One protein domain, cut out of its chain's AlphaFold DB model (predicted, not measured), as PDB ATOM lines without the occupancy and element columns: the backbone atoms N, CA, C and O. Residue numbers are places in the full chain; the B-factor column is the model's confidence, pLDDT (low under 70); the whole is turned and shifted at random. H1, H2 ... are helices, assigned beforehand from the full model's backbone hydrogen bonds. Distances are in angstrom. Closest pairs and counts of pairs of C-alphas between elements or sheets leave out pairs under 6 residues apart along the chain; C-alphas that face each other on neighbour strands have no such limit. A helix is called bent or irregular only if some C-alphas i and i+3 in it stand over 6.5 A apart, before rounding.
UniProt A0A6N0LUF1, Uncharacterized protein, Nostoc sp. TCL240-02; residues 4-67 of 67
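AT A GLANCE: This is residues 4 to 67 of the 67 residues of an uncharacterized protein of Nostoc sp. TCL240-02 (UniProt A0A6N0LUF1). What shape does the backbone draw? It draws a flat, open V: from residue 4 a loose loop runs out to the short helix H1 and folds back through residues 21 to 36 to make one arm, and the long single helix H2 makes the other. The two helices do not pack on each other, and residues 21 to 27 and 52 to 67 stick out. What is it made of? The printed part has 64 residues with two named helices, H1 then H2, and no named strand; the class is all helix. How spread out is it? It is extended, with a radius of gyration of the C-alphas of 17.6 A and spans of 55 by 31 by 12 A.

HOW THE PARTS SIT: How do the helices stand? H1, residues 14 to 20, and H2, residues 37 to 66, are apart: no C-alpha of the one is within 8 A of the other. Are their backbones well formed? In H1 and H2 every O i to N i+4 pair is within hydrogen-bond range.

IN THESE COORDINATES: Where does H1 begin? Its first C-alpha, that of Leu 14, is at (135.061, 161.119, 124.226), and its C-alphas 14 and 20 are 10.0 A apart. Where does H2 run? It goes from C-alpha 37 at (110.755, 147.060, 111.770) to C-alpha 66 at (129.460, 130.757, 148.426), 44.3 A away, and it is not bent.

THE WHOLE: How large is it? The two C-alphas farthest apart, those of Gly 25 and Gln 67, are 55.9 A apart. Is anything missing or long? The printed part has no cut, and the link from H1 to H2, residues 21 to 36, is long. Where is confidence low? The mean pLDDT of the printed part is 90.2, and residue 67, the chain's last, is under 70.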
ATOM      1  N   LEU A   4     125.281 143.846 123.767       80.81
ATOM      2  CA  LEU A   4     123.851 143.656 123.586       80.81
ATOM      3  C   LEU A   4     123.047 144.838 124.154       80.81
ATOM      4  O   LEU A   4     122.240 145.441 123.449       80.81
ATOM      5  N   SER A   5     123.362 145.296 125.369       77.19
ATOM      6  CA  SER A   5     122.706 146.474 125.966       77.19
ATOM      7  C   SER A   5     122.972 147.783 125.210       77.19
ATOM      8  O   SER A   5     122.227 148.749 125.360       77.19
ATOM      9  N   SER A   6     124.050 147.847 124.423       79.75
ATOM     10  CA  SER A   6     124.384 149.007 123.589       79.75
ATOM     11  C   SER A   6     123.915 148.877 122.139       79.75
ATOM     12  O   SER A   6     124.232 149.735 121.330       79.75
ATOM     13  N   TYR A   7     123.191 147.814 121.780       81.81
ATOM     14  CA  TYR A   7     122.919 147.490 120.378       81.81
ATOM     15  C   TYR A   7     122.121 148.567 119.627       81.81
ATOM     16  O   TYR A   7     122.331 148.761 118.436       81.81
ATOM     17  N   LEU A   8     121.229 149.293 120.300       82.88
ATOM     18  CA  LEU A   8     120.338 150.262 119.647       82.88
ATOM     19  C   LEU A   8     121.016 151.593 119.285       82.88
ATOM     20  O   LEU A   8     120.467 152.364 118.500       82.88
ATOM     21  N   TYR A   9     122.194 151.885 119.837       83.94
ATOM     22  CA  TYR A   9     122.848 153.179 119.661       83.94
ATOM     23  C   TYR A   9     124.351 153.039 119.439       83.94
ATOM     24  O   TYR A   9     124.989 152.055 119.815       83.94
ATOM     25  N   ALA A  10     124.933 154.055 118.806       82.25
ATOM     26  CA  ALA A  10     126.376 154.135 118.666       82.25
ATOM     27  C   ALA A  10     127.029 154.219 120.051       82.25
ATOM     28  O   ALA A  10     126.576 154.959 120.924       82.25
ATOM     29  N   ARG A  11     128.105 153.459 120.267       84.00
ATOM     30  CA  ARG A  11     128.827 153.497 121.540       84.00
ATOM     31  C   ARG A  11     129.398 154.899 121.772       84.00
ATOM     32  O   ARG A  11     130.199 155.330 120.941       84.00
ATOM     33  N   PRO A  12     129.067 155.553 122.901       86.38
ATOM     34  CA  PRO A  12     129.566 156.886 123.186       86.38
ATOM     35  C   PRO A  12     131.092 156.929 123.182       86.38
ATOM     36  O   PRO A  12     131.751 156.053 123.751       86.38
ATOM     37  N   SER A  13     131.653 157.975 122.583       90.00
ATOM     38  CA  SER A  13     133.091 158.250 122.625       90.00
ATOM     39  C   SER A  13     133.395 159.635 123.195       90.00
ATOM     40  O   SER A  13     132.546 160.525 123.207       90.00
ATOM     41  N   LEU A  14     134.633 159.836 123.659       93.06
ATOM     42  CA  LEU A  14     135.061 161.119 124.226       93.06
ATOM     43  C   LEU A  14     134.931 162.265 123.210       93.06
ATOM     44  O   LEU A  14     134.436 163.337 123.545       93.06
ATOM     45  N   ILE A  15     135.360 162.026 121.969       94.56
ATOM     46  CA  ILE A  15     135.344 163.029 120.896       94.56
ATOM     47  C   ILE A  15     133.903 163.398 120.541       94.56
ATOM     48  O   ILE A  15     133.577 164.577 120.445       94.56
ATOM     49  N   GLU A  16     133.035 162.396 120.400       91.62
ATOM     50  CA  GLU A  16     131.604 162.605 120.172       91.62
ATOM     51  C   GLU A  16     130.970 163.412 121.314       91.62
ATOM     52  O   GLU A  16     130.236 164.364 121.060       91.62
ATOM     53  N   GLY A  17     131.301 163.091 122.568       92.31
ATOM     54  CA  GLY A  17     130.822 163.827 123.739       92.31
ATOM     55  C   GLY A  17     131.212 165.308 123.722       92.31
ATOM     56  O   GLY A  17     130.380 166.161 124.014       92.31
ATOM     57  N   VAL A  18     132.446 165.633 123.322       95.69
ATOM     58  CA  VAL A  18     132.893 167.027 123.151       95.69
ATOM     59  C   VAL A  18     132.155 167.705 121.993       95.69
ATOM     60  O   VAL A  18     131.701 168.837 122.139       95.69
ATOM     61  N   ALA A  19     131.990 167.016 120.861       94.69
ATOM     62  CA  ALA A  19     131.303 167.558 119.688       94.69
ATOM     63  C   ALA A  19     129.817 167.865 119.961       94.69
ATOM     64  O   ALA A  19     129.295 168.859 119.457       94.69
ATOM     65  N   ARG A  20     129.155 167.088 120.831       92.31
ATOM     66  CA  ARG A  20     127.763 167.330 121.254       92.31
ATOM     67  C   ARG A  20     127.547 168.685 121.938       92.31
ATOM     68  O   ARG A  20     126.443 169.210 121.865       92.31
ATOM     69  N   MET A  21     128.575 169.294 122.540       94.31
ATOM     70  CA  MET A  21     128.461 170.615 123.188       94.31
ATOM     71  C   MET A  21     128.161 171.756 122.204       94.31
ATOM     72  O   MET A  21     127.706 172.819 122.619       94.31
ATOM     73  N   VAL A  22     128.431 171.548 120.913       95.38
ATOM     74  CA  VAL A  22     128.214 172.537 119.846       95.38
ATOM     75  C   VAL A  22     127.254 172.037 118.758       95.38
ATOM     76  O   VAL A  22     127.026 172.736 117.773       95.38
ATOM     77  N   ASP A  23     126.656 170.854 118.935       92.94
ATOM     78  CA  ASP A  23     125.685 170.258 118.007       92.94
ATOM     79  C   ASP A  23     124.257 170.759 118.277       92.94
ATOM     80  O   ASP A  23     123.362 170.020 118.684       92.94
ATOM     81  N   PHE A  24     124.019 172.047 118.029       93.50
ATOM     82  CA  PHE A  24     122.679 172.639 118.162       93.50
ATOM     83  C   PHE A  24     121.673 172.112 117.124       93.50
ATOM     84  O   PHE A  24     120.474 172.344 117.255       93.50
ATOM     85  N   GLY A  25     122.157 171.419 116.088       93.88
ATOM     86  CA  GLY A  25     121.351 170.835 115.018       93.88
ATOM     87  C   GLY A  25     120.927 169.384 115.255       93.88
ATOM     88  O   GLY A  25     120.248 168.830 114.395       93.88
ATOM     89  N   ASN A  26     121.314 168.766 116.380       88.31
ATOM     90  CA  ASN A  26     121.022 167.362 116.701       88.31
ATOM     91  C   ASN A  26     121.509 166.372 115.619       88.31
ATOM     92  O   ASN A  26     120.884 165.344 115.359       88.31
ATOM     93  N   THR A  27     122.619 166.699 114.958       89.88
ATOM     94  CA  THR A  27     123.185 165.921 113.847       89.88
ATOM     95  C   THR A  27     123.982 164.704 114.316       89.88
ATOM     96  O   THR A  27     124.183 163.765 113.547       89.88
ATOM     97  N   LEU A  28     124.406 164.688 115.582       89.75
ATOM     98  CA  LEU A  28     125.170 163.599 116.189       89.75
ATOM     99  C   LEU A  28     124.279 162.558 116.890       89.75
ATOM    100  O   LEU A  28     124.777 161.544 117.379       89.75
ATOM    101  N   GLN A  29     122.961 162.773 116.947       87.25
ATOM    102  CA  GLN A  29     122.013 161.824 117.533       87.25
ATOM    103  C   GLN A  29     121.610 160.752 116.513       87.25
ATOM    104  O   GLN A  29     120.604 160.879 115.816       87.25
ATOM    105  N   VAL A  30     122.391 159.672 116.449       84.56
ATOM    106  CA  VAL A  30     122.179 158.552 115.518       84.56
ATOM    107  C   VAL A  30     121.905 157.236 116.247       84.56
ATOM    108  O   VAL A  30     122.496 156.941 117.288       84.56
ATOM    109  N   TYR A  31     121.015 156.431 115.671       86.00
ATOM    110  CA  TYR A  31     120.652 155.096 116.151       86.00
ATOM    111  C   TYR A  31     121.026 154.041 115.114       86.00
ATOM    112  O   TYR A  31     121.109 154.337 113.920       86.00
ATOM    113  N   ASN A  32     121.223 152.804 115.566       86.94
ATOM    114  CA  ASN A  32     121.426 151.687 114.651       86.94
ATOM    115  C   ASN A  32     120.093 151.318 113.984       86.94
ATOM    116  O   ASN A  32     119.061 151.229 114.646       86.94
ATOM    117  N   THR A  33     120.120 151.105 112.669       88.94
ATOM    118  CA  THR A  33     118.932 150.793 111.861       88.94
ATOM    119  C   THR A  33     118.992 149.373 111.311       88.94
ATOM    120  O   THR A  33     120.047 148.929 110.855       88.94
ATOM    121  N   SER A  34     117.846 148.697 111.283       90.94
ATOM    122  CA  SER A  34     117.665 147.379 110.657       90.94
ATOM    123  C   SER A  34     117.009 147.503 109.279       90.94
ATOM    124  O   SER A  34     116.486 148.559 108.927       90.94
ATOM    125  N   LEU A  35     117.011 146.417 108.498       93.25
ATOM    126  CA  LEU A  35     116.381 146.384 107.171       93.25
ATOM    127  C   LEU A  35     114.849 146.496 107.241       93.25
ATOM    128  O   LEU A  35     114.231 146.940 106.276       93.25
ATOM    129  N   SER A  36     114.238 146.096 108.361       94.94
ATOM    130  CA  SER A  36     112.801 146.234 108.615       94.94
ATOM    131  C   SER A  36     112.503 146.457 110.102       94.94
ATOM    132  O   SER A  36     113.354 146.196 110.961       94.94
ATOM    133  N   SER A  37     111.286 146.921 110.405       92.81
ATOM    134  CA  SER A  37     110.755 147.060 111.770       92.81
ATOM    135  C   SER A  37     110.776 145.736 112.525       92.81
ATOM    136  O   SER A  37     111.273 145.659 113.641       92.81
ATOM    137  N   GLU A  38     110.320 144.668 111.877       95.88
ATOM    138  CA  GLU A  38     110.220 143.334 112.475       95.88
ATOM    139  C   GLU A  38     111.606 142.799 112.838       95.88
ATOM    140  O   GLU A  38     111.790 142.166 113.877       95.88
ATOM    141  N   GLN A  39     112.606 143.075 111.993       94.06
ATOM    142  CA  GLN A  39     113.986 142.720 112.290       94.06
ATOM    143  C   GLN A  39     114.527 143.519 113.481       94.06
ATOM    144  O   GLN A  39     115.230 142.949 114.316       94.06
ATOM    145  N   ALA A  40     114.231 144.820 113.567       90.75
ATOM    146  CA  ALA A  40     114.647 145.647 114.699       90.75
ATOM    147  C   ALA A  40     114.066 145.121 116.019       90.75
ATOM    148  O   ALA A  40     114.823 144.907 116.967       90.75
ATOM    149  N   ASP A  41     112.767 144.824 116.040       92.81
ATOM    150  CA  ASP A  41     112.075 144.293 117.217       92.81
ATOM    151  C   ASP A  41     112.634 142.929 117.633       92.81
ATOM    152  O   ASP A  41     112.926 142.696 118.808       92.81
ATOM    153  N   TYR A  42     112.847 142.033 116.663       93.75
ATOM    154  CA  TYR A  42     113.438 140.722 116.916       93.75
ATOM    155  C   TYR A  42     114.837 140.830 117.539       93.75
ATOM    156  O   TYR A  42     115.127 140.158 118.530       93.75
ATOM    157  N   LEU A  43     115.708 141.674 116.974       91.56
ATOM    158  CA  LEU A  43     117.078 141.842 117.461       91.56
ATOM    159  C   LEU A  43     117.117 142.499 118.844       91.56
ATOM    160  O   LEU A  43     117.923 142.085 119.677       91.56
ATOM    161  N   ALA A  44     116.234 143.465 119.109       90.06
ATOM    162  CA  ALA A  44     116.102 144.079 120.427       90.06
ATOM    163  C   ALA A  44     115.690 143.042 121.485       90.06
ATOM    164  O   ALA A  44     116.378 142.881 122.492       90.06
ATOM    165  N   LEU A  45     114.642 142.258 121.213       92.81
ATOM    166  CA  LEU A  45     114.151 141.244 122.148       92.81
ATOM    167  C   LEU A  45     115.186 140.136 122.398       92.81
ATOM    168  O   LEU A  45     115.394 139.711 123.535       92.81
ATOM    169  N   LEU A  46     115.857 139.672 121.339       93.38
ATOM    170  CA  LEU A  46     116.941 138.692 121.436       93.38
ATOM    171  C   LEU A  46     118.075 139.207 122.330       93.38
ATOM    172  O   LEU A  46     118.595 138.466 123.166       93.38
ATOM    173  N   SER A  47     118.453 140.470 122.138       92.00
ATOM    174  CA  SER A  47     119.509 141.135 122.889       92.00
ATOM    175  C   SER A  47     119.193 141.190 124.386       92.00
ATOM    176  O   SER A  47     120.017 140.774 125.204       92.00
ATOM    177  N   ASP A  48     117.972 141.595 124.741       91.25
ATOM    178  CA  ASP A  48     117.521 141.678 126.133       91.25
ATOM    179  C   ASP A  48     117.553 140.308 126.826       91.25
ATOM    180  O   ASP A  48     118.115 140.164 127.916       91.25
ATOM    181  N   TRP A  49     117.028 139.266 126.173       94.56
ATOM    182  CA  TRP A  49     117.039 137.908 126.728       94.56
ATOM    183  C   TRP A  49     118.444 137.338 126.896       94.56
ATOM    184  O   TRP A  49     118.714 136.642 127.877       94.56
ATOM    185  N   ALA A  50     119.350 137.635 125.966       93.25
ATOM    186  CA  ALA A  50     120.733 137.196 126.064       93.25
ATOM    187  C   ALA A  50     121.458 137.851 127.257       93.25
ATOM    188  O   ALA A  50     122.198 137.164 127.967       93.25
ATOM    189  N   VAL A  51     121.201 139.134 127.543       93.38
ATOM    190  CA  VAL A  51     121.734 139.812 128.740       93.38
ATOM    191  C   VAL A  51     121.162 139.199 130.019       93.38
ATOM    192  O   VAL A  51     121.932 138.809 130.899       93.38
ATOM    193  N   VAL A  52     119.837 139.014 130.098       94.38
ATOM    194  CA  VAL A  52     119.180 138.371 131.253       94.38
ATOM    195  C   VAL A  52     119.755 136.976 131.510       94.38
ATOM    196  O   VAL A  52     120.108 136.647 132.643       94.38
ATOM    197  N   GLY A  53     119.906 136.158 130.466       95.00
ATOM    198  CA  GLY A  53     120.483 134.818 130.581       95.00
ATOM    199  C   GLY A  53     121.929 134.833 131.088       95.00
ATOM    200  O   GLY A  53     122.297 134.025 131.947       95.00
ATOM    201  N   ASN A  54     122.745 135.774 130.606       94.12
ATOM    202  CA  ASN A  54     124.120 135.945 131.070       94.12
ATOM    203  C   ASN A  54     124.183 136.335 132.551       94.12
ATOM    204  O   ASN A  54     125.024 135.807 133.283       94.12
ATOM    205  N   ASP A  55     123.305 137.225 133.002       94.62
ATOM    206  CA  ASP A  55     123.287 137.679 134.391       94.62
ATOM    207  C   ASP A  55     122.759 136.600 135.342       94.62
ATOM    208  O   ASP A  55     123.357 136.375 136.395       94.62
ATOM    209  N   LEU A  56     121.751 135.823 134.930       96.62
ATOM    210  CA  LEU A  56     121.314 134.633 135.666       96.62
ATOM    211  C   LEU A  56     122.450 133.615 135.818       96.62
ATOM    212  O   LEU A  56     122.702 133.122 136.917       96.62
ATOM    213  N   LYS A  57     123.184 133.333 134.736       96.31
ATOM    214  CA  LYS A  57     124.324 132.407 134.767       96.31
ATOM    215  C   LYS A  57     125.410 132.869 135.743       96.31
ATOM    216  O   LYS A  57     125.959 132.038 136.469       96.31
ATOM    217  N   LYS A  58     125.727 134.168 135.771       95.44
ATOM    218  CA  LYS A  58     126.689 134.742 136.729       95.44
ATOM    219  C   LYS A  58     126.188 134.596 138.164       95.44
ATOM    220  O   LYS A  58     126.927 134.069 138.989       95.44
ATOM    221  N   ALA A  59     124.937 134.967 138.436       96.50
ATOM    222  CA  ALA A  59     124.347 134.885 139.772       96.50
ATOM    223  C   ALA A  59     124.332 133.446 140.313       96.50
ATOM    224  O   ALA A  59     124.710 133.202 141.457       96.50
ATOM    225  N   MET A  60     123.975 132.467 139.473       96.81
ATOM    226  CA  MET A  60     124.030 131.049 139.841       96.81
ATOM    227  C   MET A  60     125.463 130.587 140.131       96.81
ATOM    228  O   MET A  60     125.698 129.877 141.104       96.81
ATOM    229  N   ALA A  61     126.432 130.992 139.305       95.88
ATOM    230  CA  ALA A  61     127.835 130.640 139.513       95.88
ATOM    231  C   ALA A  61     128.416 131.268 140.790       95.88
ATOM    232  O   ALA A  61     129.247 130.644 141.446       95.88
ATOM    233  N   GLU A  62     128.003 132.485 141.143       95.62
ATOM    234  CA  GLU A  62     128.376 133.133 142.402       95.62
ATOM    235  C   GLU A  62     127.754 132.426 143.603       95.62
ATOM    236  O   GLU A  62     128.472 132.103 144.545       95.62
ATOM    237  N   TYR A  63     126.462 132.095 143.542       93.56
ATOM    238  CA  TYR A  63     125.784 131.351 144.602       93.56
ATOM    239  C   TYR A  63     126.471 130.008 144.895       93.56
ATOM    240  O   TYR A  63     126.753 129.699 146.050       93.56
ATOM    241  N   THR A  64     126.822 129.245 143.854       91.06
ATOM    242  CA  THR A  64     127.518 127.954 143.996       91.06
ATOM    243  C   THR A  64     128.911 128.078 144.619       91.06
ATOM    244  O   THR A  64     129.377 127.121 145.217       91.06
ATOM    245  N   LYS A  65     129.600 129.219 144.485       81.88
ATOM    246  CA  LYS A  65     130.923 129.435 145.109       81.88
ATOM    247  C   LYS A  65     130.844 129.808 146.592       81.88
ATOM    248  O   LYS A  65     131.859 129.735 147.275       81.88
ATOM    249  N   VAL A  66     129.695 130.314 147.040       71.56
ATOM    250  CA  VAL A  66     129.460 130.757 148.426       71.56
ATOM    251  C   VAL A  66     128.947 129.606 149.306       71.56
ATOM    252  O   VAL A  66     129.070 129.682 150.526       71.56
ATOM    253  N   GLN A  67     128.389 128.558 148.693       54.91
ATOM    254  CA  GLN A  67     128.056 127.276 149.329       54.91
ATOM    255  C   GLN A  67     129.291 126.372 149.410       54.91
ATOM    256  O   GLN A  67     129.410 125.653 150.425       54.91
TER     257      GLN A  67